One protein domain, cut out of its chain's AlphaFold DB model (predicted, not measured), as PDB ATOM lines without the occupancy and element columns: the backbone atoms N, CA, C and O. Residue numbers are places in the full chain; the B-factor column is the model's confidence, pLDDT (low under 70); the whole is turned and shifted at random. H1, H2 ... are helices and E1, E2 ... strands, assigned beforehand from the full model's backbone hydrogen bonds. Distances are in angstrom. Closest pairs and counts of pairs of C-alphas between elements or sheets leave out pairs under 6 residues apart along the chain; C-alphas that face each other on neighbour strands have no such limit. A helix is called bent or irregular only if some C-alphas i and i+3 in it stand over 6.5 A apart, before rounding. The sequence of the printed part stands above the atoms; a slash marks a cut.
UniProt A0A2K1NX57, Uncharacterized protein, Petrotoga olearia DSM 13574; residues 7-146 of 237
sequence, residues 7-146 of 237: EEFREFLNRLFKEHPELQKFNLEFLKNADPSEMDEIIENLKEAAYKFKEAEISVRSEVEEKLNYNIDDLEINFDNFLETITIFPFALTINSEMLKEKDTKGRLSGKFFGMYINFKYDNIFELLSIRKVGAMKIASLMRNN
ATOM      1  N   GLU A   7      21.368  -9.660 -45.658       75.56
ATOM      2  CA  GLU A   7      20.484  -9.772 -44.492       75.56
ATOM      3  C   GLU A   7      19.176 -10.490 -44.851       75.56
ATOM      4  O   GLU A   7      18.817 -11.458 -44.179       75.56
ATOM      5  N   GLU A   8      18.532 -10.120 -45.959       79.25
ATOM      6  CA  GLU A   8      17.314 -10.751 -46.480       79.25
ATOM      7  C   GLU A   8      17.527 -12.246 -46.764       79.25
ATOM      8  O   GLU A   8      16.707 -13.087 -46.379       79.25
ATOM      9  N   PHE A   9      18.667 -12.612 -47.364       81.06
ATOM     10  CA  PHE A   9      19.000 -14.019 -47.608       81.06
ATOM     11  C   PHE A   9      19.234 -14.802 -46.306       81.06
ATOM     12  O   PHE A   9      18.836 -15.964 -46.180       81.06
ATOM     13  N   ARG A  10      19.848 -14.172 -45.296       82.31
ATOM     14  CA  ARG A  10      20.044 -14.793 -43.975       82.31
ATOM     15  C   ARG A  10      18.717 -15.017 -43.258       82.31
ATOM     16  O   ARG A  10      18.523 -16.084 -42.675       82.31
ATOM     17  N   GLU A  11      17.801 -14.052 -43.300       87.12
ATOM     18  CA  GLU A  11      16.456 -14.210 -42.735       87.12
ATOM     19  C   GLU A  11      15.675 -15.327 -43.432       87.12
ATOM     20  O   GLU A  11      15.056 -16.163 -42.764       87.12
ATOM     21  N   PHE A  12      15.773 -15.394 -44.761       87.31
ATOM     22  CA  PHE A  12      15.212 -16.479 -45.555       87.31
ATOM     23  C   PHE A  12      15.742 -17.853 -45.115       87.31
ATOM     24  O   PHE A  12      14.939 -18.732 -44.787       87.31
ATOM     25  N   LEU A  13      17.066 -18.028 -45.031       86.75
ATOM     26  CA  LEU A  13      17.676 -19.287 -44.585       86.75
ATOM     27  C   LEU A  13      17.273 -19.646 -43.152       86.75
ATOM     28  O   LEU A  13      16.950 -20.799 -42.871       86.75
ATOM     29  N   ASN A  14      17.231 -18.668 -42.245       87.88
ATOM     30  CA  ASN A  14      16.810 -18.893 -40.862       87.88
ATOM     31  C   ASN A  14      15.361 -19.392 -40.774       87.88
ATOM     32  O   ASN A  14      15.073 -20.311 -40.002       87.88
ATOM     33  N   ARG A  15      14.446 -18.821 -41.570       91.06
ATOM     34  CA  ARG A  15      13.061 -19.305 -41.667       91.06
ATOM     35  C   ARG A  15      13.017 -20.717 -42.248       91.06
ATOM     36  O   ARG A  15      12.412 -21.596 -41.637       91.06
ATOM     37  N   LEU A  16      13.722 -20.945 -43.358       89.06
ATOM     38  CA  LEU A  16      13.781 -22.241 -44.032       89.06
ATOM     39  C   LEU A  16      14.282 -23.345 -43.092       89.06
ATOM     40  O   LEU A  16      13.658 -24.393 -42.990       89.06
ATOM     41  N   PHE A  17      15.358 -23.105 -42.343       91.00
ATOM     42  CA  PHE A  17      15.909 -24.076 -41.393       91.00
ATOM     43  C   PHE A  17      15.049 -24.298 -40.151       91.00
ATOM     44  O   PHE A  17      15.192 -25.329 -39.493       91.00
ATOM     45  N   LYS A  18      14.185 -23.344 -39.798       90.00
ATOM     46  CA  LYS A  18      13.220 -23.510 -38.708       90.00
ATOM     47  C   LYS A  18      12.043 -24.385 -39.137       90.00
ATOM     48  O   LYS A  18      11.580 -25.202 -38.345       90.00
ATOM     49  N   GLU A  19      11.576 -24.209 -40.369       90.38
ATOM     50  CA  GLU A  19      10.481 -24.985 -40.961       90.38
ATOM     51  C   GLU A  19      10.945 -26.380 -41.409       90.38
ATOM     52  O   GLU A  19      10.215 -27.355 -41.238       90.38
ATOM     53  N   HIS A  20      12.187 -26.480 -41.890       89.62
ATOM     54  CA  HIS A  20      12.805 -27.685 -42.451       89.62
ATOM     55  C   HIS A  20      14.215 -27.921 -41.874       89.62
ATOM     56  O   HIS A  20      15.225 -27.713 -42.560       89.62
ATOM     57  N   PRO A  21      14.331 -28.350 -40.601       87.44
ATOM     58  CA  PRO A  21      15.620 -28.551 -39.931       87.44
ATOM     59  C   PRO A  21      16.562 -29.529 -40.646       87.44
ATOM     60  O   PRO A  21      17.782 -29.440 -40.506       87.44
ATOM     61  N   GLU A  22      16.023 -30.467 -41.422       83.19
ATOM     62  CA  GLU A  22      16.782 -31.417 -42.232       83.19
ATOM     63  C   GLU A  22      17.703 -30.747 -43.260       83.19
ATOM     64  O   GLU A  22      18.751 -31.317 -43.587       83.19
ATOM     65  N   LEU A  23      17.364 -29.534 -43.708       86.00
ATOM     66  CA  LEU A  23      18.123 -28.790 -44.710       86.00
ATOM     67  C   LEU A  23      19.404 -28.147 -44.159       86.00
ATOM     68  O   LEU A  23      20.290 -27.809 -44.940       86.00
ATOM     69  N   GLN A  24      19.571 -28.067 -42.833       82.31
ATOM     70  CA  GLN A  24      20.789 -27.538 -42.187       82.31
ATOM     71  C   GLN A  24      22.062 -28.334 -42.533       82.31
ATOM     72  O   GLN A  24      23.173 -27.917 -42.218       82.31
ATOM     73  N   LYS A  25      21.910 -29.510 -43.152       73.88
ATOM     74  CA  LYS A  25      23.009 -30.384 -43.579       73.88
ATOM     75  C   LYS A  25      23.601 -30.005 -44.941       73.88
ATOM     76  O   LYS A  25      24.621 -30.580 -45.313       73.88
ATOM     77  N   PHE A  26      22.972 -29.093 -45.681       76.44
ATOM     78  CA  PHE A  26      23.428 -28.646 -46.997       76.44
ATOM     79  C   PHE A  26      24.010 -27.233 -46.912       76.44
ATOM     80  O   PHE A  26      23.522 -26.402 -46.149       76.44
ATOM     81  N   ASN A  27      25.026 -26.940 -47.730       73.50
ATOM     82  CA  ASN A  27      25.400 -25.551 -47.982       73.50
ATOM     83  C   ASN A  27      24.399 -24.965 -48.987       73.50
ATOM     84  O   ASN A  27      24.405 -25.366 -50.148       73.50
ATOM     85  N   LEU A  28      23.541 -24.050 -48.528       79.75
ATOM     86  CA  LEU A  28      22.493 -23.419 -49.332       79.75
ATOM     87  C   LEU A  28      22.887 -22.046 -49.893       79.75
ATOM     88  O   LEU A  28      22.047 -21.390 -50.495       79.75
ATOM     89  N   GLU A  29      24.139 -21.602 -49.743       72.69
ATOM     90  CA  GLU A  29      24.587 -20.283 -50.230       72.69
ATOM     91  C   GLU A  29      24.373 -20.084 -51.734       72.69
ATOM     92  O   GLU A  29      24.140 -18.966 -52.184       72.69
ATOM     93  N   PHE A  30      24.379 -21.168 -52.511       74.50
ATOM     94  CA  PHE A  30      24.109 -21.119 -53.947       74.50
ATOM     95  C   PHE A  30      22.681 -20.648 -54.284       74.50
ATOM     96  O   PHE A  30      22.458 -20.156 -55.388       74.50
ATOM     97  N   LEU A  31      21.731 -20.742 -53.343       80.75
ATOM     98  CA  LEU A  31      20.368 -20.232 -53.524       80.75
ATOM     99  C   LEU A  31      20.318 -18.703 -53.604       80.75
ATOM    100  O   LEU A  31      19.357 -18.173 -54.148       80.75
ATOM    101  N   LYS A  32      21.348 -17.992 -53.116       76.62
ATOM    102  CA  LYS A  32      21.401 -16.520 -53.145       76.62
ATOM    103  C   LYS A  32      21.239 -15.958 -54.561       76.62
ATOM    104  O   LYS A  32      20.676 -14.883 -54.728       76.62
ATOM    105  N   ASN A  33      21.707 -16.708 -55.560       69.75
ATOM    106  CA  ASN A  33      21.707 -16.309 -56.965       69.75
ATOM    107  C   ASN A  33      20.673 -17.079 -57.810       69.75
ATOM    108  O   ASN A  33      20.674 -16.940 -59.033       69.75
ATOM    109  N   ALA A  34      19.844 -17.930 -57.194       73.56
ATOM    110  CA  ALA A  34      18.843 -18.726 -57.902       73.56
ATOM    111  C   ALA A  34      17.589 -17.891 -58.198       73.56
ATOM    112  O   ALA A  34      17.192 -17.045 -57.394       73.56
ATOM    113  N   ASP A  35      16.933 -18.136 -59.336       79.00
ATOM    114  CA  ASP A  35      15.647 -17.495 -59.610       79.00
ATOM    115  C   ASP A  35      14.558 -18.059 -58.663       79.00
ATOM    116  O   ASP A  35      14.561 -19.258 -58.369       79.00
ATOM    117  N   PRO A  36      13.590 -17.247 -58.187       76.75
ATOM    118  CA  PRO A  36      12.655 -17.663 -57.132       76.75
ATOM    119  C   PRO A  36      11.848 -18.931 -57.439       76.75
ATOM    120  O   PRO A  36      11.636 -19.756 -56.556       76.75
ATOM    121  N   SER A  37      11.427 -19.120 -58.694       75.19
ATOM    122  CA  SER A  37      10.705 -20.328 -59.114       75.19
ATOM    123  C   SER A  37      11.586 -21.579 -59.124       75.19
ATOM    124  O   SER A  37      11.087 -22.673 -58.879       75.19
ATOM    125  N   GLU A  38      12.883 -21.429 -59.401       79.19
ATOM    126  CA  GLU A  38      13.851 -22.529 -59.334       79.19
ATOM    127  C   GLU A  38      14.217 -22.841 -57.881       79.19
ATOM    128  O   GLU A  38      14.427 -23.997 -57.524       79.19
ATOM    129  N   MET A  39      14.258 -21.819 -57.024       82.19
ATOM    130  CA  MET A  39      14.578 -21.960 -55.607       82.19
ATOM    131  C   MET A  39      13.590 -22.883 -54.881       82.19
ATOM    132  O   MET A  39      14.030 -23.774 -54.156       82.19
ATOM    133  N   ASP A  40      12.283 -22.726 -55.114       82.62
ATOM    134  CA  ASP A  40      11.261 -23.604 -54.530       82.62
ATOM    135  C   ASP A  40      11.435 -25.063 -54.992       82.62
ATOM    136  O   ASP A  40      11.409 -25.986 -54.175       82.62
ATOM    137  N   GLU A  41      11.695 -25.282 -56.286       83.56
ATOM    138  CA  GLU A  41      11.953 -26.618 -56.839       83.56
ATOM    139  C   GLU A  41      13.220 -27.248 -56.237       83.56
ATOM    140  O   GLU A  41      13.229 -28.421 -55.854       83.56
ATOM    141  N   ILE A  42      14.300 -26.473 -56.115       83.44
ATOM    142  CA  ILE A  42      15.551 -26.927 -55.497       83.44
ATOM    143  C   ILE A  42      15.311 -27.312 -54.036       83.44
ATOM    144  O   ILE A  42      15.808 -28.345 -53.588       83.44
ATOM    145  N   ILE A  43      14.553 -26.506 -53.295       86.12
ATOM    146  CA  ILE A  43      14.254 -26.760 -51.886       86.12
ATOM    147  C   ILE A  43      13.462 -28.057 -51.721       86.12
ATOM    148  O   ILE A  43      13.832 -28.875 -50.877       86.12
ATOM    149  N   GLU A  44      12.429 -28.290 -52.533       86.88
ATOM    150  CA  GLU A  44      11.671 -29.548 -52.493       86.88
ATOM    151  C   GLU A  44      12.549 -30.758 -52.841       86.88
ATOM    152  O   GLU A  44      12.565 -31.745 -52.098       86.88
ATOM    153  N   ASN A  45      13.387 -30.650 -53.876       84.44
ATOM    154  CA  ASN A  45      14.352 -31.698 -54.226       84.44
ATOM    155  C   ASN A  45      15.338 -31.987 -53.079       84.44
ATOM    156  O   ASN A  45      15.683 -33.142 -52.820       84.44
ATOM    157  N   LEU A  46      15.798 -30.956 -52.365       85.81
ATOM    158  CA  LEU A  46      16.698 -31.114 -51.221       85.81
ATOM    159  C   LEU A  46      16.002 -31.734 -50.006       85.81
ATOM    160  O   LEU A  46      16.633 -32.527 -49.306       85.81
ATOM    161  N   LYS A  47      14.723 -31.424 -49.757       87.25
ATOM    162  CA  LYS A  47      13.926 -32.070 -48.696       87.25
ATOM    163  C   LYS A  47      13.766 -33.557 -48.975       87.25
ATOM    164  O   LYS A  47      14.042 -34.387 -48.107       87.25
ATOM    165  N   GLU A  48      13.380 -33.895 -50.203       86.69
ATOM    166  CA  GLU A  48      13.248 -35.282 -50.638       86.69
ATOM    167  C   GLU A  48      14.591 -36.019 -50.537       86.69
ATOM    168  O   GLU A  48      14.669 -37.105 -49.956       86.69
ATOM    169  N   ALA A  49      15.676 -35.398 -51.008       84.75
ATOM    170  CA  ALA A  49      17.021 -35.939 -50.863       84.75
ATOM    171  C   ALA A  49      17.390 -36.153 -49.388       84.75
ATOM    172  O   ALA A  49      17.899 -37.215 -49.033       84.75
ATOM    173  N   ALA A  50      17.110 -35.188 -48.506       86.19
ATOM    174  CA  ALA A  50      17.387 -35.294 -47.073       86.19
ATOM    175  C   ALA A  50      16.661 -36.480 -46.426       86.19
ATOM    176  O   ALA A  50      17.242 -37.180 -45.585       86.19
ATOM    177  N   TYR A  51      15.407 -36.713 -46.824       87.56
ATOM    178  CA  TYR A  51      14.619 -37.861 -46.386       87.56
ATOM    179  C   TYR A  51      15.243 -39.176 -46.870       87.56
ATOM    180  O   TYR A  51      15.572 -40.031 -46.042       87.56
ATOM    181  N   LYS A  52      15.531 -39.293 -48.174       88.44
ATOM    182  CA  LYS A  52      16.174 -40.481 -48.771       88.44
ATOM    183  C   LYS A  52      17.540 -40.778 -48.154       88.44
ATOM    184  O   LYS A  52      17.839 -41.927 -47.844       88.44
ATOM    185  N   PHE A  53      18.351 -39.751 -47.885       87.06
ATOM    186  CA  PHE A  53      19.618 -39.902 -47.164       87.06
ATOM    187  C   PHE A  53      19.423 -40.489 -45.773       87.06
ATOM    188  O   PHE A  53      20.190 -41.356 -45.362       87.06
ATOM    189  N   LYS A  54      18.419 -40.015 -45.030       88.69
ATOM    190  CA  LYS A  54      18.148 -40.500 -43.675       88.69
ATOM    191  C   LYS A  54      17.721 -41.966 -43.686       88.69
ATOM    192  O   LYS A  54      18.215 -42.729 -42.860       88.69
ATOM    193  N   GLU A  55      16.842 -42.356 -44.604       91.25
ATOM    194  CA  GLU A  55      16.429 -43.756 -44.760       91.25
ATOM    195  C   GLU A  55      17.603 -44.649 -45.167       91.25
ATOM    196  O   GLU A  55      17.859 -45.659 -44.511       91.25
ATOM    197  N   ALA A  56      18.374 -44.229 -46.174       91.56
ATOM    198  CA  ALA A  56      19.559 -44.947 -46.629       91.56
ATOM    199  C   ALA A  56      20.631 -45.056 -45.534       91.56
ATOM    200  O   ALA A  56      21.298 -46.074 -45.404       91.56
ATOM    201  N   GLU A  57      20.809 -44.023 -44.706       91.75
ATOM    202  CA  GLU A  57      21.727 -44.081 -43.567       91.75
ATOM    203  C   GLU A  57      21.276 -45.121 -42.541       91.75
ATOM    204  O   GLU A  57      22.112 -45.867 -42.037       91.75
ATOM    205  N   ILE A  58      19.977 -45.200 -42.242       93.25
ATOM    206  CA  ILE A  58      19.435 -46.216 -41.330       93.25
ATOM    207  C   ILE A  58      19.641 -47.622 -41.906       93.25
ATOM    208  O   ILE A  58      20.047 -48.511 -41.159       93.25
ATOM    209  N   SER A  59      19.403 -47.820 -43.208       92.56
ATOM    210  CA  SER A  59      19.508 -49.142 -43.840       92.56
ATOM    211  C   SER A  59      20.944 -49.671 -43.875       92.56
ATOM    212  O   SER A  59      21.172 -50.831 -43.537       92.56
ATOM    213  N   VAL A  60      21.925 -48.829 -44.225       94.88
ATOM    214  CA  VAL A  60      23.319 -49.276 -44.409       94.88
ATOM    215  C   VAL A  60      24.138 -49.265 -43.122       94.88
ATOM    216  O   VAL A  60      25.183 -49.915 -43.067       94.88
ATOM    217  N   ARG A  61      23.713 -48.526 -42.081       95.31
ATOM    218  CA  ARG A  61      24.540 -48.293 -40.883       95.31
ATOM    219  C   ARG A  61      25.032 -49.597 -40.271       95.31
ATOM    220  O   ARG A  61      26.238 -49.753 -40.144       95.31
ATOM    221  N   SER A  62      24.146 -50.534 -39.940       94.75
ATOM    222  CA  SER A  62      24.547 -51.779 -39.269       94.75
ATOM    223  C   SER A  62      25.586 -52.573 -40.065       94.75
ATOM    224  O   SER A  62      26.584 -52.995 -39.488       94.75
ATOM    225  N   GLU A  63      25.412 -52.702 -41.386       95.62
ATOM    226  CA  GLU A  63      26.381 -53.395 -42.249       95.62
ATOM    227  C   GLU A  63      27.746 -52.692 -42.245       95.62
ATOM    228  O   GLU A  63      28.786 -53.345 -42.142       95.62
ATOM    229  N   VAL A  64      27.760 -51.360 -42.357       96.31
ATOM    230  CA  VAL A  64      29.001 -50.574 -42.354       96.31
ATOM    231  C   VAL A  64      29.704 -50.664 -41.008       96.31
ATOM    232  O   VAL A  64      30.918 -50.863 -40.963       96.31
ATOM    233  N   GLU A  65      28.963 -50.545 -39.911       94.00
ATOM    234  CA  GLU A  65      29.531 -50.651 -38.572       94.00
ATOM    235  C   GLU A  65      30.125 -52.035 -38.312       94.00
ATOM    236  O   GLU A  65      31.205 -52.107 -37.736       94.00
ATOM    237  N   GLU A  66      29.475 -53.105 -38.773       94.56
ATOM    238  CA  GLU A  66      29.971 -54.478 -38.645       94.56
ATOM    239  C   GLU A  66      31.228 -54.713 -39.494       94.56
ATOM    240  O   GLU A  66      32.252 -55.168 -38.983       94.56
ATOM    241  N   LYS A  67      31.195 -54.346 -40.782       95.31
ATOM    242  CA  LYS A  67      32.314 -54.571 -41.714       95.31
ATOM    243  C   LYS A  67      33.541 -53.705 -41.448       95.31
ATOM    244  O   LYS A  67      34.616 -54.028 -41.947       95.31
ATOM    245  N   LEU A  68      33.384 -52.596 -40.729       96.12
ATOM    246  CA  LEU A  68      34.490 -51.719 -40.331       96.12
ATOM    247  C   LEU A  68      34.893 -51.902 -38.860       96.12
ATOM    248  O   LEU A  68      35.691 -51.114 -38.348       96.12
ATOM    249  N   ASN A  69      34.368 -52.923 -38.174       93.50
ATOM    250  CA  ASN A  69      34.684 -53.212 -36.776       93.50
ATOM    251  C   ASN A  69      36.029 -53.944 -36.620       93.50
ATOM    252  O   ASN A  69      36.094 -55.077 -36.142       93.50
ATOM    253  N   TYR A  70      37.107 -53.300 -37.054       92.81
ATOM    254  CA  TYR A  70      38.463 -53.819 -36.913       92.81
ATOM    255  C   TYR A  70      39.069 -53.429 -35.567       92.81
ATOM    256  O   TYR A  70      38.843 -52.322 -35.066       92.81
ATOM    257  N   ASN A  71      39.901 -54.308 -35.004       91.62
ATOM    258  CA  ASN A  71      40.774 -53.907 -33.913       91.62
ATOM    259  C   ASN A  71      41.839 -52.948 -34.466       91.62
ATOM    260  O   ASN A  71      42.394 -53.167 -35.538       91.62
ATOM    261  N   ILE A  72      42.150 -51.887 -33.725       93.94
ATOM    262  CA  ILE A  72      43.182 -50.918 -34.099       93.94
ATOM    263  C   ILE A  72      44.565 -51.565 -34.292       93.94
ATOM    264  O   ILE A  72      45.420 -50.992 -34.964       93.94
ATOM    265  N   ASP A  73      44.828 -52.713 -33.667       93.25
ATOM    266  CA  ASP A  73      46.081 -53.459 -33.836       93.25
ATOM    267  C   ASP A  73      46.163 -54.217 -35.169       93.25
ATOM    268  O   ASP A  73      47.269 -54.459 -35.646       93.25
ATOM    269  N   ASP A  74      45.022 -54.498 -35.805       93.94
ATOM    270  CA  ASP A  74      44.955 -55.128 -37.130       93.94
ATOM    271  C   ASP A  74      45.069 -54.097 -38.267       93.94
ATOM    272  O   ASP A  74      45.237 -54.457 -39.431       93.94
ATOM    273  N   LEU A  75      44.952 -52.804 -37.944       96.62
ATOM    274  CA  LEU A  75      44.961 -51.720 -38.918       96.62
ATOM    275  C   LEU A  75      46.373 -51.194 -39.175       96.62
ATOM    276  O   LEU A  75      47.126 -50.845 -38.261       96.62
ATOM    277  N   GLU A  76      46.695 -51.017 -40.450       96.69
ATOM    278  CA  GLU A  76      47.969 -50.465 -40.890       96.69
ATOM    279  C   GLU A  76      47.898 -48.934 -40.975       96.69
ATOM    280  O   GLU A  76      47.689 -48.347 -42.043       96.69
ATOM    281  N   ILE A  77      48.087 -48.268 -39.833       96.44
ATOM    282  CA  ILE A  77      48.086 -46.801 -39.758       96.44
ATOM    283  C   ILE A  77      49.409 -46.240 -40.294       96.44
ATOM    284  O   ILE A  77      50.391 -46.072 -39.571       96.44
ATOM    285  N   ASN A  78      49.426 -45.928 -41.586       96.94
ATOM    286  CA  ASN A  78      50.501 -45.200 -42.253       96.94
ATOM    287  C   ASN A  78      49.916 -44.141 -43.206       96.94
ATOM    288  O   ASN A  78      48.701 -44.035 -43.363       96.94
ATOM    289  N   PHE A  79      50.783 -43.314 -43.788       96.75
ATOM    290  CA  PHE A  79      50.366 -42.185 -44.621       96.75
ATOM    291  C   PHE A  79      49.590 -42.628 -45.869       96.75
ATOM    292  O   PHE A  79      48.521 -42.085 -46.131       96.75
ATOM    293  N   ASP A  80      50.079 -43.642 -46.583       96.69
ATOM    294  CA  ASP A  80      49.468 -44.105 -47.832       96.69
ATOM    295  C   ASP A  80      48.091 -44.721 -47.567       96.69
ATOM    296  O   ASP A  80      47.097 -44.332 -48.177       96.69
ATOM    297  N   ASN A  81      47.999 -45.594 -46.561       97.06
ATOM    298  CA  ASN A  81      46.735 -46.195 -46.146       97.06
ATOM    299  C   ASN A  81      45.746 -45.151 -45.603       97.06
ATOM    300  O   ASN A  81      44.538 -45.317 -45.779       97.06
ATOM    301  N   PHE A  82      46.221 -44.080 -44.955       96.62
ATOM    302  CA  PHE A  82      45.359 -42.971 -44.543       96.62
ATOM    303  C   PHE A  82      44.757 -42.270 -45.762       96.62
ATOM    304  O   PHE A  82      43.538 -42.116 -45.806       96.62
ATOM    305  N   LEU A  83      45.579 -41.912 -46.758       95.38
ATOM    306  CA  LEU A  83      45.107 -41.281 -47.994       95.38
ATOM    307  C   LEU A  83      44.137 -42.184 -48.772       95.38
ATOM    308  O   LEU A  83      43.058 -41.730 -49.144       95.38
ATOM    309  N   GLU A  84      44.456 -43.472 -48.944       95.12
ATOM    310  CA  GLU A  84      43.542 -44.430 -49.587       95.12
ATOM    311  C   GLU A  84      42.187 -44.481 -48.862       95.12
ATOM    312  O   GLU A  84      41.129 -44.464 -49.492       95.12
ATOM    313  N   THR A  85      42.209 -44.500 -47.529       96.44
ATOM    314  CA  THR A  85      40.992 -44.608 -46.720       96.44
ATOM    315  C   THR A  85      40.131 -43.347 -46.811       96.44
ATOM    316  O   THR A  85      38.916 -43.454 -46.993       96.44
ATOM    317  N   ILE A  86      40.728 -42.152 -46.716       94.69
ATOM    318  CA  ILE A  86      39.976 -40.885 -46.774       94.69
ATOM    319  C   ILE A  86      39.429 -40.588 -48.171       94.69
ATOM    320  O   ILE A  86      38.395 -39.941 -48.272       94.69
ATOM    321  N   THR A  87      40.033 -41.104 -49.246       91.19
ATOM    322  CA  THR A  87      39.459 -40.978 -50.598       91.19
ATOM    323  C   THR A  87      38.189 -41.823 -50.750       91.19
ATOM    324  O   THR A  87      37.251 -41.428 -51.442       91.19
ATOM    325  N   ILE A  88      38.116 -42.976 -50.073       93.75
ATOM    326  CA  ILE A  88      36.904 -43.809 -50.050       93.75
ATOM    327  C   ILE A  88      35.845 -43.231 -49.100       93.75
ATOM    328  O   ILE A  88      34.657 -43.224 -49.434       93.75
ATOM    329  N   PHE A  89      36.268 -42.725 -47.940       94.69
ATOM    330  CA  PHE A  89      35.411 -42.210 -46.867       94.69
ATOM    331  C   PHE A  89      35.766 -40.762 -46.497       94.69
ATOM    332  O   PHE A  89      36.271 -40.503 -45.399       94.69
ATOM    333  N   PRO A  90      35.525 -39.800 -47.397       92.44
ATOM    334  CA  PRO A  90      35.950 -38.425 -47.184       92.44
ATOM    335  C   PRO A  90      35.096 -37.716 -46.127       92.44
ATOM    336  O   PRO A  90      33.897 -37.967 -45.992       92.44
ATOM    337  N   PHE A  91      35.712 -36.785 -45.392       87.81
ATOM    338  CA  PHE A  91      35.018 -35.960 -44.392       87.81
ATOM    339  C   PHE A  91      34.121 -34.881 -45.006       87.81
ATOM    340  O   PHE A  91      33.226 -34.376 -44.329       87.81
ATOM    341  N   ALA A  92      34.348 -34.543 -46.274       84.94
ATOM    342  CA  ALA A  92      33.533 -33.624 -47.048       84.94
ATOM    343  C   ALA A  92      33.305 -34.201 -48.452       84.94
ATOM    344  O   ALA A  92      34.196 -34.818 -49.028       84.94
ATOM    345  N   LEU A  93      32.104 -34.009 -48.992       77.94
ATOM    346  CA  LEU A  93      31.698 -34.506 -50.306       77.94
ATOM    347  C   LEU A  93      31.016 -33.387 -51.083       77.94
ATOM    348  O   LEU A  93      30.200 -32.653 -50.526       77.94
ATOM    349  N   THR A  94      31.298 -33.308 -52.379       73.94
ATOM    350  CA  THR A  94      30.503 -32.514 -53.318       73.94
ATOM    351  C   THR A  94      29.475 -33.419 -53.978       73.94
ATOM    352  O   THR A  94      29.813 -34.492 -54.473       73.94
ATOM    353  N   ILE A  95      28.217 -32.984 -53.981       72.31
ATOM    354  CA  ILE A  95      27.111 -33.677 -54.642       72.31
ATOM    355  C   ILE A  95      26.547 -32.709 -55.675       72.31
ATOM    356  O   ILE A  95      26.201 -31.580 -55.331       72.31
ATOM    357  N   ASN A  96      26.484 -33.129 -56.938       70.44
ATOM    358  CA  ASN A  96      25.809 -32.342 -57.964       70.44
ATOM    359  C   ASN A  96      24.291 -32.612 -57.922       70.44
ATOM    360  O   ASN A  96      23.836 -33.655 -57.449       70.44
ATOM    361  N   SER A  97      23.487 -31.672 -58.415       67.81
ATOM    362  CA  SER A  97      22.025 -31.818 -58.428       67.81
ATOM    363  C   SER A  97      21.559 -32.985 -59.306       67.81
ATOM    364  O   SER A  97      20.551 -33.616 -59.007       67.81
ATOM    365  N   GLU A  98      22.310 -33.331 -60.354       68.69
ATOM    366  CA  GLU A  98      22.011 -34.480 -61.214       68.69
ATOM    367  C   GLU A  98      22.114 -35.825 -60.488       68.69
ATOM    368  O   GLU A  98      21.345 -36.733 -60.791       68.69
ATOM    369  N   MET A  99      23.022 -35.960 -59.518       70.94
ATOM    370  CA  MET A  99      23.164 -37.152 -58.680       70.94
ATOM    371  C   MET A  99      21.975 -37.327 -57.739       70.94
ATOM    372  O   MET A  99      21.740 -38.439 -57.286       70.94
ATOM    373  N   LEU A 100      21.232 -36.258 -57.438       69.81
ATOM    374  CA  LEU A 100      20.024 -36.325 -56.614       69.81
ATOM    375  C   LEU A 100      18.780 -36.708 -57.427       69.81
ATOM    376  O   LEU A 100      17.803 -37.185 -56.852       69.81
ATOM    377  N   LYS A 101      18.818 -36.539 -58.755       68.75
ATOM    378  CA  LYS A 101      17.747 -36.972 -59.658       68.75
ATOM    379  C   LYS A 101      17.855 -38.487 -59.835       68.75
ATOM    380  O   LYS A 101      18.864 -38.975 -60.339       68.75
ATOM    381  N   GLU A 102      16.840 -39.221 -59.374       60.41
ATOM    382  CA  GLU A 102      16.829 -40.688 -59.295       60.41
ATOM    383  C   GLU A 102      17.339 -41.360 -60.575       60.41
ATOM    384  O   GLU A 102      16.655 -41.460 -61.593       60.41
ATOM    385  N   LYS A 103      18.561 -41.878 -60.496       58.94
ATOM    386  CA  LYS A 103      19.038 -42.953 -61.355       58.94
ATOM    387  C   LYS A 103      19.346 -44.111 -60.428       58.94
ATOM    388  O   LYS A 103      20.190 -43.944 -59.544       58.94
ATOM    389  N   ASP A 104      18.687 -45.250 -60.639       62.38
ATOM    390  CA  ASP A 104      18.975 -46.541 -59.999       62.38
ATOM    391  C   ASP A 104      20.424 -46.959 -60.291       62.38
ATOM    392  O   ASP A 104      20.729 -47.800 -61.138       62.38
ATOM    393  N   THR A 105      21.359 -46.304 -59.615       72.44
ATOM    394  CA  THR A 105      22.785 -46.536 -59.764       72.44
ATOM    395  C   THR A 105      23.147 -47.565 -58.721       72.44
ATOM    396  O   THR A 105      23.486 -47.230 -57.589       72.44
ATOM    397  N   LYS A 106      23.022 -48.830 -59.111       89.25
ATOM    398  CA  LYS A 106      23.446 -49.971 -58.303       89.25
ATOM    399  C   LYS A 106      24.927 -50.219 -58.512       89.25
ATOM    400  O   LYS A 106      25.426 -50.113 -59.633       89.25
ATOM    401  N   GLY A 107      25.637 -50.595 -57.459       93.00
ATOM    402  CA  GLY A 107      27.062 -50.846 -57.590       93.00
ATOM    403  C   GLY A 107      27.718 -51.410 -56.348       93.00
ATOM    404  O   GLY A 107      27.080 -51.981 -55.458       93.00
ATOM    405  N   ARG A 108      29.046 -51.297 -56.338       94.75
ATOM    406  CA  ARG A 108      29.886 -51.702 -55.218       94.75
ATOM    407  C   ARG A 108      30.920 -50.634 -54.918       94.75
ATOM    408  O   ARG A 108      31.631 -50.195 -55.817       94.75
ATOM    409  N   LEU A 109      31.020 -50.262 -53.648       94.88
ATOM    410  CA  LEU A 109      32.127 -49.479 -53.123       94.88
ATOM    411  C   LEU A 109      33.180 -50.453 -52.600       94.88
ATOM    412  O   LEU A 109      32.999 -51.064 -51.545       94.88
ATOM    413  N   SER A 110      34.262 -50.617 -53.355       95.31
ATOM    414  CA  SER A 110      35.410 -51.444 -52.986       95.31
ATOM    415  C   SER A 110      36.667 -50.604 -52.820       95.31
ATOM    416  O   SER A 110      36.892 -49.670 -53.587       95.31
ATOM    417  N   GLY A 111      37.514 -50.975 -51.868       94.44
ATOM    418  CA  GLY A 111      38.756 -50.266 -51.584       94.44
ATOM    419  C   GLY A 111      39.424 -50.830 -50.341       94.44
ATOM    420  O   GLY A 111      39.226 -52.004 -50.011       94.44
ATOM    421  N   LYS A 112      40.178 -49.986 -49.636       94.94
ATOM    422  CA  LYS A 112      40.782 -50.336 -48.352       94.94
ATOM    423  C   LYS A 112      40.347 -49.390 -47.238       94.94
ATOM    424  O   LYS A 112      40.094 -48.212 -47.468       94.94
ATOM    425  N   PHE A 113      40.294 -49.933 -46.032       96.88
ATOM    426  CA  PHE A 113      40.128 -49.229 -44.773       96.88
ATOM    427  C   PHE A 113      41.351 -49.539 -43.908       96.88
ATOM    428  O   PHE A 113      41.455 -50.621 -43.337       96.88
ATOM    429  N   PHE A 114      42.315 -48.620 -43.888       97.19
ATOM    430  CA  PHE A 114      43.606 -48.764 -43.208       97.19
ATOM    431  C   PHE A 114      44.292 -50.119 -43.462       97.19
ATOM    432  O   PHE A 114      44.617 -50.852 -42.531       97.19
ATOM    433  N   GLY A 115      44.473 -50.463 -44.741       95.31
ATOM    434  CA  GLY A 115      45.077 -51.728 -45.180       95.31
ATOM    435  C   GLY A 115      44.085 -52.887 -45.352       95.31
ATOM    436  O   GLY A 115      44.352 -53.802 -46.128       95.31
ATOM    437  N   MET A 116      42.901 -52.823 -44.734       96.75
ATOM    438  CA  MET A 116      41.900 -53.896 -44.795       96.75
ATOM    439  C   MET A 116      40.974 -53.748 -46.000       96.75
ATOM    440  O   MET A 116      40.378 -52.693 -46.203       96.75
ATOM    441  N   TYR A 117      40.808 -54.805 -46.796       95.50
ATOM    442  CA  TYR A 117      39.905 -54.775 -47.946       95.50
ATOM    443  C   TYR A 117      38.443 -54.656 -47.523       95.50
ATOM    444  O   TYR A 117      37.958 -55.390 -46.663       95.50
ATOM    445  N   ILE A 118      37.718 -53.777 -48.204       96.44
ATOM    446  CA  ILE A 118      36.293 -53.556 -47.985       96.44
ATOM    447  C   ILE A 118      35.513 -53.679 -49.286       96.44
ATOM    448  O   ILE A 118      36.028 -53.437 -50.381       96.44
ATOM    449  N   ASN A 119      34.249 -54.065 -49.154       96.56
ATOM    450  CA  ASN A 119      33.319 -54.181 -50.263       96.56
ATOM    451  C   ASN A 119      31.881 -54.024 -49.752       96.56
ATOM    452  O   ASN A 119      31.353 -54.908 -49.063       96.56
ATOM    453  N   PHE A 120      31.257 -52.908 -50.111       96.94
ATOM    454  CA  PHE A 120      29.865 -52.594 -49.801       96.94
ATOM    455  C   PHE A 120      29.041 -52.606 -51.073       96.94
ATOM    456  O   PHE A 120      29.448 -52.026 -52.078       96.94
ATOM    457  N   LYS A 121      27.882 -53.258 -51.035       95.06
ATOM    458  CA  LYS A 121      26.889 -53.129 -52.102       95.06
ATOM    459  C   LYS A 121      26.023 -51.908 -51.806       95.06
ATOM    460  O   LYS A 121      25.809 -51.596 -50.641       95.06
ATOM    461  N   TYR A 122      25.552 -51.245 -52.850       94.06
ATOM    462  CA  TYR A 122      24.551 -50.190 -52.740       94.06
ATOM    463  C   TYR A 122      23.575 -50.297 -53.908       94.06
ATOM    464  O   TYR A 122      23.971 -50.620 -55.035       94.06
ATOM    465  N   ASP A 123      22.305 -50.034 -53.633       90.44
ATOM    466  CA  ASP A 123      21.214 -50.086 -54.602       90.44
ATOM    467  C   ASP A 123      20.876 -48.715 -55.199       90.44
ATOM    468  O   ASP A 123      20.188 -48.628 -56.214       90.44
ATOM    469  N   ASN A 124      21.372 -47.636 -54.600       89.06
ATOM    470  CA  ASN A 124      21.207 -46.284 -55.118       89.06
ATOM    471  C   ASN A 124      22.311 -45.348 -54.598       89.06
ATOM    472  O   ASN A 124      23.132 -45.702 -53.746       89.06
ATOM    473  N   ILE A 125      22.323 -44.122 -55.118       88.12
ATOM    474  CA  ILE A 125      23.315 -43.107 -54.761       88.12
ATOM    475  C   ILE A 125      23.228 -42.653 -53.296       88.12
ATOM    476  O   ILE A 125      24.261 -42.378 -52.684       88.12
ATOM    477  N   PHE A 126      22.028 -42.618 -52.712       89.38
ATOM    478  CA  PHE A 126      21.840 -42.243 -51.310       89.38
ATOM    479  C   PHE A 126      22.485 -43.276 -50.384       89.38
ATOM    480  O   PHE A 126      23.169 -42.894 -49.439       89.38
ATOM    481  N   GLU A 127      22.365 -44.568 -50.692       92.50
ATOM    482  CA  GLU A 127      23.065 -45.636 -49.967       92.50
ATOM    483  C   GLU A 127      24.581 -45.525 -50.097       92.50
ATOM    484  O   GLU A 127      25.274 -45.584 -49.082       92.50
ATOM    485  N   LEU A 128      25.110 -45.297 -51.304       92.69
ATOM    486  CA  LEU A 128      26.551 -45.099 -51.505       92.69
ATOM    487  C   LEU A 128      27.086 -43.954 -50.633       92.69
ATOM    488  O   LEU A 128      28.083 -44.104 -49.923       92.69
ATOM    489  N   LEU A 129      26.426 -42.802 -50.681       90.62
ATOM    490  CA  LEU A 129      26.817 -41.620 -49.919       90.62
ATOM    491  C   LEU A 129      26.654 -41.837 -48.404       90.62
ATOM    492  O   LEU A 129      27.514 -41.415 -47.629       90.62
ATOM    493  N   SER A 130      25.615 -42.557 -47.978       92.56
ATOM    494  CA  SER A 130      25.416 -42.948 -46.581       92.56
ATOM    495  C   SER A 130      26.491 -43.915 -46.081       92.56
ATOM    496  O   SER A 130      27.015 -43.714 -44.984       92.56
ATOM    497  N   ILE A 131      26.909 -44.897 -46.890       95.62
ATOM    498  CA  ILE A 131      28.050 -45.775 -46.578       95.62
ATOM    499  C   ILE A 131      29.310 -44.935 -46.360       95.62
ATOM    500  O   ILE A 131      30.002 -45.103 -45.351       95.62
ATOM    501  N   ARG A 132      29.585 -43.989 -47.271       94.31
ATOM    502  CA  ARG A 132      30.748 -43.093 -47.169       94.31
ATOM    503  C   ARG A 132      30.722 -42.269 -45.884       94.31
ATOM    504  O   ARG A 132      31.717 -42.221 -45.161       94.31
ATOM    505  N   LYS A 133      29.570 -41.678 -45.562       92.62
ATOM    506  CA  LYS A 133      29.365 -40.881 -44.346       92.62
ATOM    507  C   LYS A 133      29.580 -41.701 -43.073       92.62
ATOM    508  O   LYS A 133      30.318 -41.267 -42.187       92.62
ATOM    509  N   VAL A 134      28.949 -42.872 -42.960       94.69
ATOM    510  CA  VAL A 134      29.081 -43.730 -41.767       94.69
ATOM    511  C   VAL A 134      30.529 -44.198 -41.608       94.69
ATOM    512  O   VAL A 134      31.067 -44.154 -40.500       94.69
ATOM    513  N   GLY A 135      31.202 -44.553 -42.708       95.81
ATOM    514  CA  GLY A 135      32.628 -44.878 -42.690       95.81
ATOM    515  C   GLY A 135      33.502 -43.712 -42.215       95.81
ATOM    516  O   GLY A 135      34.324 -43.902 -41.322       95.81
ATOM    517  N   ALA A 136      33.265 -42.486 -42.695       94.50
ATOM    518  CA  ALA A 136      33.982 -41.294 -42.229       94.50
ATOM    519  C   ALA A 136      33.781 -41.047 -40.720       94.50
ATOM    520  O   ALA A 136      34.732 -40.747 -39.993       94.50
ATOM    521  N   MET A 137      32.564 -41.260 -40.203       93.31
ATOM    522  CA  MET A 137      32.293 -41.196 -38.760       93.31
ATOM    523  C   MET A 137      33.071 -42.261 -37.972       93.31
ATOM    524  O   MET A 137      33.559 -41.975 -36.874       93.31
ATOM    525  N   LYS A 138      33.236 -43.471 -38.525       95.00
ATOM    526  CA  LYS A 138      34.081 -44.509 -37.914       95.00
ATOM    527  C   LYS A 138      35.551 -44.124 -37.907       95.00
ATOM    528  O   LYS A 138      36.182 -44.293 -36.867       95.00
ATOM    529  N   ILE A 139      36.071 -43.522 -38.977       95.12
ATOM    530  CA  ILE A 139      37.445 -42.991 -39.001       95.12
ATOM    531  C   ILE A 139      37.619 -41.931 -37.910       95.12
ATOM    532  O   ILE A 139      38.550 -42.023 -37.112       95.12
ATOM    533  N   ALA A 140      36.695 -40.968 -37.806       93.19
ATOM    534  CA  ALA A 140      36.744 -39.940 -36.764       93.19
ATOM    535  C   ALA A 140      36.755 -40.539 -35.347       93.19
ATOM    536  O   ALA A 140      37.538 -40.113 -34.496       93.19
ATOM    537  N   SER A 141      35.911 -41.543 -35.093       93.81
ATOM    538  CA  SER A 141      35.884 -42.248 -33.808       93.81
ATOM    539  C   SER A 141      37.185 -43.010 -33.545       93.81
ATOM    540  O   SER A 141      37.716 -42.953 -32.437       93.81
ATOM    541  N   LEU A 142      37.711 -43.706 -34.554       94.69
ATOM    542  CA  LEU A 142      38.946 -44.479 -34.462       94.69
ATOM    543  C   LEU A 142      40.139 -43.573 -34.142       94.69
ATOM    544  O   LEU A 142      40.896 -43.872 -33.218       94.69
ATOM    545  N   MET A 143      40.262 -42.443 -34.843       93.94
ATOM    546  CA  MET A 143      41.299 -41.438 -34.601       93.94
ATOM    547  C   MET A 143      41.185 -40.827 -33.209       93.94
ATOM    548  O   MET A 143      42.189 -40.716 -32.511       93.94
ATOM    549  N   ARG A 144      39.973 -40.459 -32.770       92.44
ATOM    550  CA  ARG A 144      39.758 -39.870 -31.439       92.44
ATOM    551  C   ARG A 144      40.178 -40.824 -30.322       92.44
ATOM    552  O   ARG A 144      40.836 -40.400 -29.378       92.44
ATOM    553  N   ASN A 145      39.822 -42.100 -30.446       94.62
ATOM    554  CA  ASN A 145      40.097 -43.103 -29.420       94.62
ATOM    555  C   ASN A 145      41.548 -43.611 -29.456       94.62
ATOM    556  O   ASN A 145      42.041 -44.107 -28.449       94.62
ATOM    557  N   ASN A 146      42.239 -43.472 -30.592       95.25
ATOM    558  CA  ASN A 146      43.582 -44.019 -30.813       95.25
ATOM    559  C   ASN A 146      44.571 -42.967 -31.330       95.25
ATOM    560  O   ASN A 146      45.474 -43.285 -32.103       95.25
TER     561      ASN A 146
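What this domain is: This is residues 7 to 146 of the 237 residues of an uncharacterized protein of Petrotoga olearia DSM 13574 (UniProt A0A2K1NX57). A long kinked helix, H4, makes the spine of an elongated body; three short pieces of helix, H1 to H3, gather near its first part, and a strand hairpin with two helices gathers at its other end. At that second end H7 crosses the last part of H4 and lies over the hairpin of E1 and E2, while H5 packs on E1 and the last part of H4 is near E2. The two groups are apart from each other, and H4 bridges them. The printed part has 140 residues, with seven named helices and two strands in the order H1 H2 H3 H4 H5 H6 E1 E2 H7; the sheet, E1 - E2, is antiparallel, and the class is mostly helix. The whole is only just loose, close to compact, with a radius of gyration of the C-alphas of 17.6 A and spans of 53 by 33 by 24 A.

How they stand to each other: H1, residues 7 to 19, and H2, residues 21 to 25, only just touch, with 3 pairs of C-alphas within 8 A, and only at the corner by their link; H1 does so with residues 16 to 17 alone, and the closest C-alphas, those of Phe 17 and Gln 24, are 6.0 A apart. H3, residues 29 to 33, is close to H1 but not clearly touching, with the C-alphas of Phe 9 and Lys 32 closest at 6.5 A. H4, residues 36 to 67, touches H2 with its residues 46 to 51 alone, closest at the C-alphas of Ala 50 and Glu 22, 6.2 A. H4 has a kink of 45 degrees near residue 60 and is irregular there, with C-alphas 59 and 62 7.3 A apart. H5, residues 79 to 88, is apart from H4. H6, residues 97 to 100, is close to H4 but not clearly touching, with the C-alphas of Leu 100 and Ala 49 closest at 6.5 A. E1, residues 107 to 113, and E2, residues 116 to 122, form a hairpin, antiparallel at 159 degrees; N 109 and O 120 are within hydrogen-bond range at 2.8 A, and so are N 118 and O 111 at 2.9 A. The closest C-alphas of H5 and E1 are those of Thr 85 and Phe 113, 5.1 A apart, and those of H4 and E2 are Lys 67 and Ile 118, 7.5 A apart. H7, residues 125 to 145, touches H4 at a steep tilt of 58 degrees, the same way, with the C-alphas of Glu 127 and Ala 56 closest at 4.9 A. The closest C-alphas of H7 and E2 are those of Leu 128 and Tyr 122, 5.6 A apart. Every O i to N i+4 pair is within hydrogen-bond range in H1, H5 and H7. The count is 25 of 28 in H4 and 0 of 1 in both H2 and H3, where 1 of 2 O i to N i+3 pairs is within range; H6 is too short for an O i to N i+4 pair.

Where its parts are: H1 begins at C-alpha 7, (20.484, -9.772, -44.492), and is 18.5 A long. H2 and H3 measure 8.4 A and 8.3 A. H4 runs 44.6 A, from C-alpha 36 at (12.655, -17.663, -57.132) to C-alpha 67. H5 measures 14.6 A and H6 5.3 A. E1 is 18.4 A long and E2 19.4 A. H7 measures 30.4 A and ends at C-alpha 145, (40.097, -43.103, -29.420).

The domain as a whole: The two C-alphas farthest apart, those of Ser 37 and Asp 73, are 54.7 A apart. The printed part has no cut. The link from H4 to H5, 11 residues, is long. The mean pLDDT of the printed part is 87.9; residue 33, residues 97 to 98 and residues 100 to 104 are under 70.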